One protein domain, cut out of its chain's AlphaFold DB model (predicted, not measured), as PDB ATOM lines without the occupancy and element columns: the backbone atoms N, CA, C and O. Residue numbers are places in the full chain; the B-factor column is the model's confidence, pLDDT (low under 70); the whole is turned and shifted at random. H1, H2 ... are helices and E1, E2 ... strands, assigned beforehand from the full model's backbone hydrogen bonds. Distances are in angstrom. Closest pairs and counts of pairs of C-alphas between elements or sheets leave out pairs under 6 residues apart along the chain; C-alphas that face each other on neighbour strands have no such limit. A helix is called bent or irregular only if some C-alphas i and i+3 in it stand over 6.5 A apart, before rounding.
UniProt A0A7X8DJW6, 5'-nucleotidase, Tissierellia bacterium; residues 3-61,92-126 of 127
ATOM      1  N   ALA A   3      93.853 126.856  81.486       95.94
ATOM      2  CA  ALA A   3      93.206 128.053  82.007       95.94
ATOM      3  C   ALA A   3      94.061 129.270  81.638       95.94
ATOM      4  O   ALA A   3      95.277 129.252  81.834       95.94
ATOM      5  N   LEU A   4      93.430 130.308  81.095       97.81
ATOM      6  CA  LEU A   4      94.086 131.545  80.689       97.81
ATOM      7  C   LEU A   4      93.385 132.724  81.359       97.81
ATOM      8  O   LEU A   4      92.199 132.954  81.129       97.81
ATOM      9  N   SER A   5      94.145 133.468  82.152       97.94
ATOM     10  CA  SER A   5      93.686 134.637  82.893       97.94
ATOM     11  C   SER A   5      94.482 135.874  82.484       97.94
ATOM     12  O   SER A   5      95.677 135.805  82.177       97.94
ATOM     13  N   ALA A   6      93.823 137.026  82.504       97.88
ATOM     14  CA  ALA A   6      94.445 138.324  82.288       97.88
ATOM     15  C   ALA A   6      94.303 139.170  83.551       97.88
ATOM     16  O   ALA A   6      93.242 139.183  84.179       97.88
ATOM     17  N   GLU A   7      95.389 139.824  83.950       97.69
ATOM     18  CA  GLU A   7      95.403 140.709  85.105       97.69
ATOM     19  C   GLU A   7      94.475 141.901  84.855       97.69
ATOM     20  O   GLU A   7      94.531 142.558  83.814       97.69
ATOM     21  N   TYR A   8      93.609 142.162  85.831       96.56
ATOM     22  CA  TYR A   8      92.783 143.357  85.877       96.56
ATOM     23  C   TYR A   8      93.496 144.408  86.715       96.56
ATOM     24  O   TYR A   8      93.776 144.183  87.896       96.56
ATOM     25  N   ASN A   9      93.772 145.554  86.109       93.94
ATOM     26  CA  ASN A   9      94.408 146.679  86.772       93.94
ATOM     27  C   ASN A   9      93.828 147.988  86.225       93.94
ATOM     28  O   ASN A   9      93.424 148.057  85.069       93.94
ATOM     29  N   ASP A  10      93.726 148.998  87.084       90.69
ATOM     30  CA  ASP A  10      93.162 150.316  86.769       90.69
ATOM     31  C   ASP A  10      91.868 150.278  85.932       90.69
ATOM     32  O   ASP A  10      91.711 150.932  84.903       90.69
ATOM     33  N   ARG A  11      90.917 149.446  86.369       92.94
ATOM     34  CA  ARG A  11      89.604 149.267  85.723       92.94
ATOM     35  C   ARG A  11      89.638 148.741  84.288       92.94
ATOM     36  O   ARG A  11      88.627 148.821  83.592       92.94
ATOM     37  N   SER A  12      90.751 148.151  83.871       95.69
ATOM     38  CA  SER A  12      90.931 147.631  82.524       95.69
ATOM     39  C   SER A  12      91.654 146.281  82.519       95.69
ATOM     40  O   SER A  12      92.166 145.803  83.534       95.69
ATOM     41  N   VAL A  13      91.638 145.641  81.354       97.12
ATOM     42  CA  VAL A  13      92.314 144.377  81.056       97.12
ATOM     43  C   VAL A  13      92.902 144.476  79.653       97.12
ATOM     44  O   VAL A  13      92.232 144.961  78.743       97.12
ATOM     45  N   ASN A  14      94.122 143.977  79.456       96.38
ATOM     46  CA  ASN A  14      94.712 143.849  78.126       96.38
ATOM     47  C   ASN A  14      94.562 142.406  77.616       96.38
ATOM     48  O   ASN A  14      95.390 141.534  77.894       96.38
ATOM     49  N   TYR A  15      93.486 142.140  76.875       97.75
ATOM     50  CA  TYR A  15      93.228 140.812  76.315       97.75
ATOM     51  C   TYR A  15      94.110 140.470  75.109       97.75
ATOM     52  O   TYR A  15      94.269 139.284  74.816       97.75
ATOM     53  N   ASP A  16      94.737 141.447  74.450       97.81
ATOM     54  CA  ASP A  16      95.610 141.181  73.300       97.81
ATOM     55  C   ASP A  16      96.854 140.395  73.728       97.81
ATOM     56  O   ASP A  16      97.240 139.417  73.078       97.81
ATOM     57  N   ILE A  17      97.418 140.729  74.896       97.62
ATOM     58  CA  ILE A  17      98.498 139.954  75.522       97.62
ATOM     59  C   ILE A  17      98.024 138.529  75.824       97.62
ATOM     60  O   ILE A  17      98.701 137.559  75.466       97.62
ATOM     61  N   ALA A  18      96.842 138.376  76.425       97.81
ATOM     62  CA  ALA A  18      96.272 137.064  76.724       97.81
ATOM     63  C   ALA A  18      96.128 136.203  75.461       97.81
ATOM     64  O   ALA A  18      96.622 135.074  75.427       97.81
ATOM     65  N   VAL A  19      95.525 136.743  74.400       98.00
ATOM     66  CA  VAL A  19      95.320 136.037  73.127       98.00
ATOM     67  C   VAL A  19      96.654 135.668  72.483       98.00
ATOM     68  O   VAL A  19      96.840 134.518  72.075       98.00
ATOM     69  N   LYS A  20      97.606 136.606  72.420       97.50
ATOM     70  CA  LYS A  20      98.920 136.387  71.806       97.50
ATOM     71  C   LYS A  20      99.666 135.227  72.465       97.50
ATOM     72  O   LYS A  20     100.062 134.278  71.782       97.50
ATOM     73  N   TYR A  21      99.862 135.296  73.781       97.94
ATOM     74  CA  TYR A  21     100.645 134.294  74.505       97.94
ATOM     75  C   TYR A  21      99.867 132.993  74.709       97.94
ATOM     76  O   TYR A  21     100.437 131.913  74.552       97.94
ATOM     77  N   GLY A  22      98.561 133.074  74.972       97.38
ATOM     78  CA  GLY A  22      97.687 131.907  75.083       97.38
ATOM     79  C   GLY A  22      97.679 131.066  73.808       97.38
ATOM     80  O   GLY A  22      97.883 129.854  73.874       97.38
ATOM     81  N   ARG A  23      97.542 131.702  72.635       97.50
ATOM     82  CA  ARG A  23      97.627 131.009  71.340       97.50
ATOM     83  C   ARG A  23      99.000 130.376  71.127       97.50
ATOM     84  O   ARG A  23      99.077 129.205  70.769       97.50
ATOM     85  N   TYR A  24     100.072 131.128  71.388       97.31
ATOM     86  CA  TYR A  24     101.445 130.637  71.235       97.31
ATOM     87  C   TYR A  24     101.704 129.361  72.052       97.31
ATOM     88  O   TYR A  24     102.335 128.422  71.554       97.31
ATOM     89  N   ILE A  25     101.225 129.329  73.302       96.38
ATOM     90  CA  ILE A  25     101.385 128.190  74.212       96.38
ATOM     91  C   ILE A  25     100.520 127.020  73.749       96.38
ATOM     92  O   ILE A  25     101.022 125.898  73.652       96.38
ATOM     93  N   LEU A  26      99.251 127.267  73.417       95.06
ATOM     94  CA  LEU A  26      98.327 126.229  72.964       95.06
ATOM     95  C   LEU A  26      98.840 125.516  71.708       95.06
ATOM     96  O   LEU A  26      98.847 124.291  71.659       95.06
ATOM     97  N   GLU A  27      99.322 126.261  70.712       95.38
ATOM     98  CA  GLU A  27      99.832 125.684  69.462       95.38
ATOM     99  C   GLU A  27     101.024 124.743  69.684       95.38
ATOM    100  O   GLU A  27     101.153 123.747  68.969       95.38
ATOM    101  N   ARG A  28     101.868 125.035  70.681       93.81
ATOM    102  CA  ARG A  28     103.060 124.243  71.024       93.81
ATOM    103  C   ARG A  28     102.776 123.058  71.937       93.81
ATOM    104  O   ARG A  28     103.504 122.081  71.865       93.81
ATOM    105  N   SER A  29     101.747 123.147  72.774       91.75
ATOM    106  CA  SER A  29     101.422 122.132  73.790       91.75
ATOM    107  C   SER A  29     100.234 121.241  73.418       91.75
ATOM    108  O   SER A  29      99.914 120.309  74.150       91.75
ATOM    109  N   LYS A  30      99.564 121.493  72.283       89.12
ATOM    110  CA  LYS A  30      98.356 120.759  71.861       89.12
ATOM    111  C   LYS A  30      98.527 119.241  71.806       89.12
ATOM    112  O   LYS A  30      97.584 118.531  72.129       89.12
ATOM    113  N   GLU A  31      99.693 118.743  71.392       88.56
ATOM    114  CA  GLU A  31      99.943 117.299  71.343       88.56
ATOM    115  C   GLU A  31     100.130 116.715  72.738       88.56
ATOM    116  O   GLU A  31      99.564 115.666  73.044       88.56
ATOM    117  N   ASP A  32     100.877 117.416  73.589       87.00
ATOM    118  CA  ASP A  32     101.130 116.984  74.957       87.00
ATOM    119  C   ASP A  32      99.831 116.986  75.762       87.00
ATOM    120  O   ASP A  32      99.584 116.043  76.492       87.00
ATOM    121  N   PHE A  33      98.926 117.951  75.551       83.38
ATOM    122  CA  PHE A  33      97.595 117.940  76.174       83.38
ATOM    123  C   PHE A  33      96.742 116.713  75.833       83.38
ATOM    124  O   PHE A  33      95.817 116.400  76.585       83.38
ATOM    125  N   ILE A  34      96.992 116.072  74.688       76.38
ATOM    126  CA  ILE A  34      96.270 114.870  74.253       76.38
ATOM    127  C   ILE A  34      96.927 113.619  74.842       76.38
ATOM    128  O   ILE A  34      96.227 112.686  75.229       76.38
ATOM    129  N   LYS A  35      98.263 113.586  74.876       80.12
ATOM    130  CA  LYS A  35      99.053 112.410  75.273       80.12
ATOM    131  C   LYS A  35      99.203 112.302  76.788       80.12
ATOM    132  O   LYS A  35      99.016 111.231  77.359       80.12
ATOM    133  N   ASP A  36      99.497 113.427  77.416       72.31
ATOM    134  CA  ASP A  36      99.814 113.559  78.821       72.31
ATOM    135  C   ASP A  36      98.707 114.401  79.454       72.31
ATOM    136  O   ASP A  36      98.332 115.452  78.941       72.31
ATOM    137  N   ASN A  37      98.123 113.939  80.560       78.19
ATOM    138  CA  ASN A  37      97.017 114.629  81.233       78.19
ATOM    139  C   ASN A  37      97.498 115.931  81.923       78.19
ATOM    140  O   ASN A  37      97.511 116.043  83.149       78.19
ATOM    141  N   ILE A  38      97.958 116.893  81.122       85.31
ATOM    142  CA  ILE A  38      98.580 118.147  81.521       85.31
ATOM    143  C   ILE A  38      97.489 119.180  81.755       85.31
ATOM    144  O   ILE A  38      96.576 119.363  80.942       85.31
ATOM    145  N   VAL A  39      97.626 119.919  82.850       91.12
ATOM    146  CA  VAL A  39      96.825 121.105  83.134       91.12
ATOM    147  C   VAL A  39      97.764 122.293  83.275       91.12
ATOM    148  O   VAL A  39      98.686 122.253  84.085       91.12
ATOM    149  N   LEU A  40      97.547 123.345  82.484       95.19
ATOM    150  CA  LEU A  40      98.319 124.588  82.575       95.19
ATOM    151  C   LEU A  40      97.434 125.729  83.080       95.19
ATOM    152  O   LEU A  40      96.334 125.931  82.565       95.19
ATOM    153  N   SER A  41      97.937 126.493  84.047       96.81
ATOM    154  CA  SER A  41      97.391 127.795  84.442       96.81
ATOM    155  C   SER A  41      98.309 128.895  83.928       96.81
ATOM    156  O   SER A  41      99.506 128.890  84.224       96.81
ATOM    157  N   ILE A  42      97.760 129.805  83.128       98.25
ATOM    158  CA  ILE A  42      98.499 130.890  82.491       98.25
ATOM    159  C   ILE A  42      97.917 132.221  82.953       98.25
ATOM    160  O   ILE A  42      96.706 132.423  82.857       98.25
ATOM    161  N   ASN A  43      98.770 133.144  83.401       98.31
ATOM    162  CA  ASN A  43      98.362 134.512  83.727       98.31
ATOM    163  C   ASN A  43      99.170 135.516  82.905       98.31
ATOM    164  O   ASN A  43     100.385 135.374  82.753       98.31
ATOM    165  N   THR A  44      98.496 136.540  82.394       98.50
ATOM    166  CA  THR A  44      99.114 137.628  81.628       98.50
ATOM    167  C   THR A  44      99.033 138.951  82.388       98.50
ATOM    168  O   THR A  44      97.999 139.208  83.007       98.50
ATOM    169  N   PRO A  45     100.108 139.763  82.406       98.19
ATOM    170  CA  PRO A  45     100.124 141.030  83.134       98.19
ATOM    171  C   PRO A  45      99.345 142.114  82.381       98.19
ATOM    172  O   PRO A  45      99.237 142.066  81.154       98.19
ATOM    173  N   PHE A  46      98.860 143.123  83.105       97.62
ATOM    174  CA  PHE A  46      98.267 144.315  82.499       97.62
ATOM    175  C   PHE A  46      99.375 145.276  82.051       97.62
ATOM    176  O   PHE A  46      99.794 146.151  82.807       97.62
ATOM    177  N   LEU A  47      99.899 145.057  80.844       96.75
ATOM    178  CA  LEU A  47     100.994 145.822  80.239       96.75
ATOM    179  C   LEU A  47     100.793 145.957  78.728       96.75
ATOM    180  O   LEU A  47     100.088 145.146  78.123       96.75
ATOM    181  N   ASP A  48     101.463 146.936  78.123       95.44
ATOM    182  CA  ASP A  48     101.626 146.993  76.671       95.44
ATOM    183  C   ASP A  48     102.587 145.894  76.186       95.44
ATOM    184  O   ASP A  48     103.415 145.370  76.938       95.44
ATOM    185  N   GLU A  49     102.472 145.508  74.915       93.62
ATOM    186  CA  GLU A  49     103.191 144.354  74.360       93.62
ATOM    187  C   GLU A  49     104.717 144.480  74.454       93.62
ATOM    188  O   GLU A  49     105.402 143.504  74.761       93.62
ATOM    189  N   ASP A  50     105.244 145.675  74.219       96.62
ATOM    190  CA  ASP A  50     106.668 146.001  74.282       96.62
ATOM    191  C   ASP A  50     107.221 146.025  75.718       96.62
ATOM    192  O   ASP A  50     108.433 145.943  75.925       96.62
ATOM    193  N   GLN A  51     106.341 146.072  76.721       97.62
ATOM    194  CA  GLN A  51     106.695 146.064  78.140       97.62
ATOM    195  C   GLN A  51     106.690 144.656  78.752       97.62
ATOM    196  O   GLN A  51     107.245 144.450  79.839       97.62
ATOM    197  N   VAL A  52     106.089 143.671  78.075       98.12
ATOM    198  CA  VAL A  52     106.079 142.280  78.541       98.12
ATOM    199  C   VAL A  52     107.487 141.693  78.449       98.12
ATOM    200  O   VAL A  52     108.057 141.519  77.376       98.12
ATOM    201  N   LYS A  53     108.047 141.293  79.595       98.44
ATOM    202  CA  LYS A  53     109.445 140.826  79.702       98.44
ATOM    203  C   LYS A  53     109.673 139.395  79.209       98.44
ATOM    204  O   LYS A  53     110.800 138.901  79.238       98.44
ATOM    205  N   GLY A  54     108.610 138.707  78.799       97.94
ATOM    206  CA  GLY A  54     108.619 137.324  78.327       97.94
ATOM    207  C   GLY A  54     107.778 136.386  79.196       97.94
ATOM    208  O   GLY A  54     106.935 136.826  79.974       97.94
ATOM    209  N   MET A  55     108.016 135.079  79.055       98.50
ATOM    210  CA  MET A  55     107.303 134.021  79.781       98.50
ATOM    211  C   MET A  55     108.179 133.382  80.865       98.50
ATOM    212  O   MET A  55     109.391 133.229  80.687       98.50
ATOM    213  N   LYS A  56     107.564 132.958  81.971       98.50
ATOM    214  CA  LYS A  56     108.216 132.215  83.056       98.50
ATOM    215  C   LYS A  56     107.377 131.021  83.493       98.50
ATOM    216  O   LYS A  56     106.189 131.164  83.766       98.50
ATOM    217  N   VAL A  57     108.026 129.860  83.600       98.12
ATOM    218  CA  VAL A  57     107.462 128.695  84.292       98.12
ATOM    219  C   VAL A  57     107.664 128.881  85.790       98.12
ATOM    220  O   VAL A  57     108.747 129.288  86.219       98.12
ATOM    221  N   CYS A  58     106.630 128.617  86.582       97.75
ATOM    222  CA  CYS A  58     106.627 128.950  88.002       97.75
ATOM    223  C   CYS A  58     105.795 127.988  88.850       97.75
ATOM    224  O   CYS A  58     105.010 127.189  88.340       97.75
ATOM    225  N   LYS A  59     105.982 128.088  90.170       96.19
ATOM    226  CA  LYS A  59     105.150 127.422  91.175       96.19
ATOM    227  C   LYS A  59     103.857 128.211  91.402       96.19
ATOM    228  O   LYS A  59     103.822 129.423  91.185       96.19
ATOM    229  N   ILE A  60     102.829 127.540  91.917       92.88
ATOM    230  CA  ILE A  60     101.657 128.235  92.456       92.88
ATOM    231  C   ILE A  60     102.065 129.070  93.677       92.88
ATOM    232  O   ILE A  60     102.842 128.615  94.519       92.88
ATOM    233  N   GLY A  61     101.572 130.303  93.753       90.12
ATOM    234  CA  GLY A  61     101.755 131.158  94.918       90.12
ATOM    235  C   GLY A  61     101.061 130.612  96.168       90.12
ATOM    236  O   GLY A  61     100.063 129.896  96.093       90.12
ATOM    237  N   GLU A  92     106.521 135.317  97.299       93.31
ATOM    238  CA  GLU A  92     107.565 134.297  97.294       93.31
ATOM    239  C   GLU A  92     108.190 134.221  95.899       93.31
ATOM    240  O   GLU A  92     107.487 134.148  94.887       93.31
ATOM    241  N   LYS A  93     109.522 134.238  95.842       94.88
ATOM    242  CA  LYS A  93     110.262 134.105  94.588       94.88
ATOM    243  C   LYS A  93     109.863 132.811  93.866       94.88
ATOM    244  O   LYS A  93     109.564 131.795  94.486       94.88
ATOM    245  N   ASP A  94     109.891 132.861  92.540       96.75
ATOM    246  CA  ASP A  94     109.587 131.734  91.652       96.75
ATOM    247  C   ASP A  94     108.114 131.292  91.636       96.75
ATOM    248  O   ASP A  94     107.784 130.233  91.095       96.75
ATOM    249  N   THR A  95     107.218 132.118  92.183       97.19
ATOM    250  CA  THR A  95     105.766 131.924  92.096       97.19
ATOM    251  C   THR A  95     105.144 132.700  90.939       97.19
ATOM    252  O   THR A  95     105.706 133.686  90.448       97.19
ATOM    253  N   ASP A  96     103.957 132.268  90.524       96.94
ATOM    254  CA  ASP A  96     103.107 132.965  89.559       96.94
ATOM    255  C   ASP A  96     102.902 134.444  89.916       96.94
ATOM    256  O   ASP A  96     103.188 135.323  89.109       96.94
ATOM    257  N   ARG A  97     102.504 134.759  91.147       94.69
ATOM    258  CA  ARG A  97     102.267 136.141  91.578       94.69
ATOM    259  C   ARG A  97     103.547 136.972  91.552       94.69
ATOM    260  O   ARG A  97     103.496 138.132  91.156       94.69
ATOM    261  N   TYR A  98     104.688 136.389  91.934       96.69
ATOM    262  CA  TYR A  98     105.980 137.078  91.889       96.69
ATOM    263  C   TYR A  98     106.391 137.446  90.466       96.69
ATOM    264  O   TYR A  98     106.801 138.577  90.222       96.69
ATOM    265  N   TYR A  99     106.296 136.518  89.513       98.38
ATOM    266  CA  TYR A  99     106.678 136.814  88.132       98.38
ATOM    267  C   TYR A  99     105.668 137.720  87.427       98.38
ATOM    268  O   TYR A  99     106.087 138.629  86.704       98.38
ATOM    269  N   LEU A 100     104.373 137.547  87.700       97.44
ATOM    270  CA  LEU A 100     103.322 138.413  87.171       97.44
ATOM    271  C   LEU A 100     103.554 139.866  87.604       97.44
ATOM    272  O   LEU A 100     103.665 140.747  86.756       97.44
ATOM    273  N   SER A 101     103.820 140.100  88.898       95.50
ATOM    274  CA  SER A 101     104.118 141.440  89.428       95.50
ATOM    275  C   SER A 101     105.426 142.048  88.895       95.50
ATOM    276  O   SER A 101     105.768 143.184  89.224       95.50
ATOM    277  N   LYS A 102     106.237 141.277  88.161       97.50
ATOM    278  CA  LYS A 102     107.475 141.740  87.521       97.50
ATOM    279  C   LYS A 102     107.305 141.968  86.019       97.50
ATOM    280  O   LYS A 102     108.285 142.384  85.398       97.50
ATOM    281  N   GLY A 103     106.108 141.756  85.469       97.94
ATOM    282  CA  GLY A 103     105.781 141.963  84.058       97.94
ATOM    283  C   GLY A 103     106.070 140.759  83.165       97.94
ATOM    284  O   GLY A 103     106.367 140.930  81.985       97.94
ATOM    285  N   TYR A 104     106.040 139.546  83.723       98.69
ATOM    286  CA  TYR A 104     106.146 138.309  82.948       98.69
ATOM    287  C   TYR A 104     104.779 137.647  82.793       98.69
ATOM    288  O   TYR A 104     103.965 137.655  83.714       98.69
ATOM    289  N   VAL A 105     104.574 136.988  81.655       98.69
ATOM    290  CA  VAL A 105     103.518 135.982  81.500       98.69
ATOM    291  C   VAL A 105     103.921 134.741  82.288       98.69
ATOM    292  O   VAL A 105     105.054 134.269  82.169       98.69
ATOM    293  N   THR A 106     103.016 134.204  83.096       98.69
ATOM    294  CA  THR A 106     103.318 133.079  83.987       98.69
ATOM    295  C   THR A 106     102.639 131.809  83.525       98.69
ATOM    296  O   THR A 106     101.532 131.854  83.000       98.69
ATOM    297  N   ILE A 107     103.333 130.681  83.673       98.31
ATOM    298  CA  ILE A 107     102.875 129.360  83.244       98.31
ATOM    299  C   ILE A 107     103.123 128.388  84.398       98.31
ATOM    300  O   ILE A 107     104.267 128.060  84.712       98.31
ATOM    301  N   THR A 108     102.051 127.910  85.016       97.38
ATOM    302  CA  THR A 108     102.115 126.960  86.128       97.38
ATOM    303  C   THR A 108     101.541 125.618  85.672       97.38
ATOM    304  O   THR A 108     100.340 125.546  85.392       97.38
ATOM    305  N   PRO A 109     102.352 124.548  85.579       94.56
ATOM    306  CA  PRO A 109     101.833 123.199  85.400       94.56
ATOM    307  C   PRO A 109     101.180 122.723  86.704       94.56
ATOM    308  O   PRO A 109     101.773 122.817  87.778       94.56
ATOM    309  N   ILE A 110      99.947 122.226  86.616       90.88
ATOM    310  CA  ILE A 110      99.143 121.796  87.764       90.88
ATOM    311  C   ILE A 110      98.817 120.309  87.622       90.88
ATOM    312  O   ILE A 110      98.477 119.825  86.543       90.88
ATOM    313  N   HIS A 111      98.890 119.580  88.736       84.44
ATOM    314  CA  HIS A 111      98.412 118.205  88.812       84.44
ATOM    315  C   HIS A 111      96.924 118.166  89.161       84.44
ATOM    316  O   HIS A 111      96.488 118.793  90.123       84.44
ATOM    317  N   TYR A 112      96.153 117.373  88.416       77.19
ATOM    318  CA  TYR A 112      94.769 117.055  88.777       77.19
ATOM    319  C   TYR A 112      94.690 116.105  89.985       77.19
ATOM    320  O   TYR A 112      93.784 116.203  90.807       77.19
ATOM    321  N   ASN A 113      95.643 115.173  90.097       83.75
ATOM    322  CA  ASN A 113      95.682 114.205  91.187       83.75
ATOM    323  C   ASN A 113      96.511 114.744  92.358       83.75
ATOM    324  O   ASN A 113      97.718 114.936  92.228       83.75
ATOM    325  N   LEU A 114      95.854 114.963  93.496       87.94
ATOM    326  CA  LEU A 114      96.471 115.474  94.723       87.94
ATOM    327  C   LEU A 114      97.028 114.366  95.630       87.94
ATOM    328  O   LEU A 114      97.598 114.668  96.680       87.94
ATOM    329  N   THR A 115      96.879 113.089  95.258       90.38
ATOM    330  CA  THR A 115      97.500 111.985  95.994       90.38
ATOM    331  C   THR A 115      99.013 112.144  95.961       90.38
ATOM    332  O   THR A 115      99.646 112.082  94.908       90.38
ATOM    333  N   ASN A 116      99.611 112.292  97.139       90.31
ATOM    334  CA  ASN A 116     101.055 112.241  97.288       90.31
ATOM    335  C   ASN A 116     101.512 110.774  97.231       90.31
ATOM    336  O   ASN A 116     101.514 110.068  98.242       90.31
ATOM    337  N   PHE A 117     101.857 110.309  96.027       89.88
ATOM    338  CA  PHE A 117     102.258 108.923  95.777       89.88
ATOM    339  C   PHE A 117     103.507 108.509  96.568       89.88
ATOM    340  O   PHE A 117     103.585 107.363  97.014       89.88
ATOM    341  N   ASP A 118     104.420 109.444  96.840       90.25
ATOM    342  CA  ASP A 118     105.621 109.188  97.645       90.25
ATOM    343  C   ASP A 118     105.270 108.864  99.105       90.25
ATOM    344  O   ASP A 118     105.907 108.023  99.749       90.25
ATOM    345  N   LEU A 119     104.211 109.485  99.636       95.62
ATOM    346  CA  LEU A 119     103.754 109.246 101.006       95.62
ATOM    347  C   LEU A 119     102.998 107.929 101.180       95.62
ATOM    348  O   LEU A 119     102.926 107.438 102.309       95.62
ATOM    349  N   LEU A 120     102.490 107.310 100.109       96.75
ATOM    350  CA  LEU A 120     101.707 106.073 100.215       96.75
ATOM    351  C   LEU A 120     102.486 104.957 100.920       96.75
ATOM    352  O   LEU A 120     101.944 104.285 101.799       96.75
ATOM    353  N   LYS A 121     103.775 104.789 100.592       94.38
ATOM    354  CA  LYS A 121     104.626 103.770 101.229       94.38
ATOM    355  C   LYS A 121     104.815 104.040 102.722       94.38
ATOM    356  O   LYS A 121     104.778 103.104 103.515       94.38
ATOM    357  N   LYS A 122     105.004 105.308 103.098       96.12
ATOM    358  CA  LYS A 122     105.193 105.723 104.494       96.12
ATOM    359  C   LYS A 122     103.938 105.466 105.323       96.12
ATOM    360  O   LYS A 122     104.040 104.873 106.387       96.12
ATOM    361  N   VAL A 123     102.774 105.877 104.818       97.38
ATOM    362  CA  VAL A 123     101.487 105.722 105.516       97.38
ATOM    363  C   VAL A 123     101.096 104.249 105.631       97.38
ATOM    364  O   VAL A 123     100.616 103.828 106.677       97.38
ATOM    365  N   LYS A 124     101.367 103.435 104.599       96.25
ATOM    366  CA  LYS A 124     101.122 101.985 104.649       96.25
ATOM    367  C   LYS A 124     101.905 101.289 105.766       96.25
ATOM    368  O   LYS A 124     101.408 100.319 106.311       96.25
ATOM    369  N   GLY A 125     103.100 101.777 106.106       95.56
ATOM    370  CA  GLY A 125     103.915 101.222 107.191       95.56
ATOM    371  C   GLY A 125     103.432 101.554 108.609       95.56
ATOM    372  O   GLY A 125     104.081 101.132 109.560       95.56
ATOM    373  N   TRP A 126     102.359 102.335 108.774       96.19
ATOM    374  CA  TRP A 126     101.732 102.587 110.080       96.19
ATOM    375  C   TRP A 126     100.680 101.539 110.465       96.19
ATOM    376  O   TRP A 126     100.244 101.532 111.615       96.19
TER     377      TRP A 126
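Overview. This is residues 3 to 61 and 92 to 126 of the 127 residues of the protein "5'-nucleotidase" of Tissierellia bacterium (UniProt A0A7X8DJW6). A four-stranded sheet is the core of a compact body, with the long helix H1 packed along one of its faces and the short helix H3 on the other. From this body, which by itself spans 35 by 30 by 20 A, residues 113 to 126, with H4, stick out as a long arm, and residues 30 to 36, with H2, stick out too. The 94 printed residues hold four named helices and four named strands, in the order E1 H1 H2 E2 E3 H3 E4 H4; the class is mixed, and so is the sheet, of order E1 E2 E4 E3. The whole is loose, with a radius of gyration of the C-alphas of 16.4 A, and elongated, spanning 55 by 32 by 21 A.

Along the chain. In the sheet, E2 is residues 39 to 44, 16.7 A long, and E4 is residues 105 to 110, 16.1 A. E1, residues 3 to 6, is 10.3 A long and begins at C-alpha 3 (93.206, 128.053, 82.007); E3, residues 55 to 57, is 7.0 A. H1, residues 15 to 29, is 20.6 A long and starts at C-alpha 15 (93.228, 140.812, 76.315). H2 is residues 32 to 35, 5.0 A, and H3 residues 96 to 100, 6.0 A. H4, residues 117 to 124, is 11.3 A long and ends at C-alpha 124 (101.122, 101.985, 104.649); it is irregular, but only just: C-alphas 118 and 121 are 6.6 A apart.

Arrangement. The inner strands E2 and E4 are antiparallel at 161 degrees, with N 108 and O 41 at 2.8 A. The edge strand E1 is parallel to E2 at 8 degrees, with N 5 and O 42 at 2.9 A. The edge strand E3 is parallel to E4 at 25 degrees, with N 56 and O 105 at 2.8 A. H1 is on the sheet at a height of 8.9 A, over E2 and, only just, over E1, on which 3 of its C-alphas fall; it runs along the strands, at 27 degrees to E2 on the local plane. The closest C-alphas of H1 and E2 are those of Ala 18 and Thr 44, 5.7 A apart. E1, H1, H2 and E2 form a strand-helix-strand unit, two parallel neighbour strands with helices between, and its crossover is left-handed. H3 is on the opposite face, over E4 at a height of 7.8 A; the closest C-alphas of H3 and E4, those of Asp 96 and Thr 106, are 5.6 A apart. H2 and H4 are not on the sheet; H1 and H2 meet only through their link. In H3 the one O i to N i+4 pair is within hydrogen-bond range, in H1 10 of 11 and in H4 2 of 4; H2 is too short for such a pair.

Size, cuts and confidence. The C-alphas farthest apart, those of Asp 50 and Trp 126, are 56.5 A apart. Without the stretches that stand free, the body spans 35 by 30 by 20 A. Residues 62 to 91 are not printed, and C-alphas 61 and 92 are 7.0 A apart across this cut. Of the links that are printed whole, none is long. The mean pLDDT of the printed part is 94.2, and no printed residue is under 70.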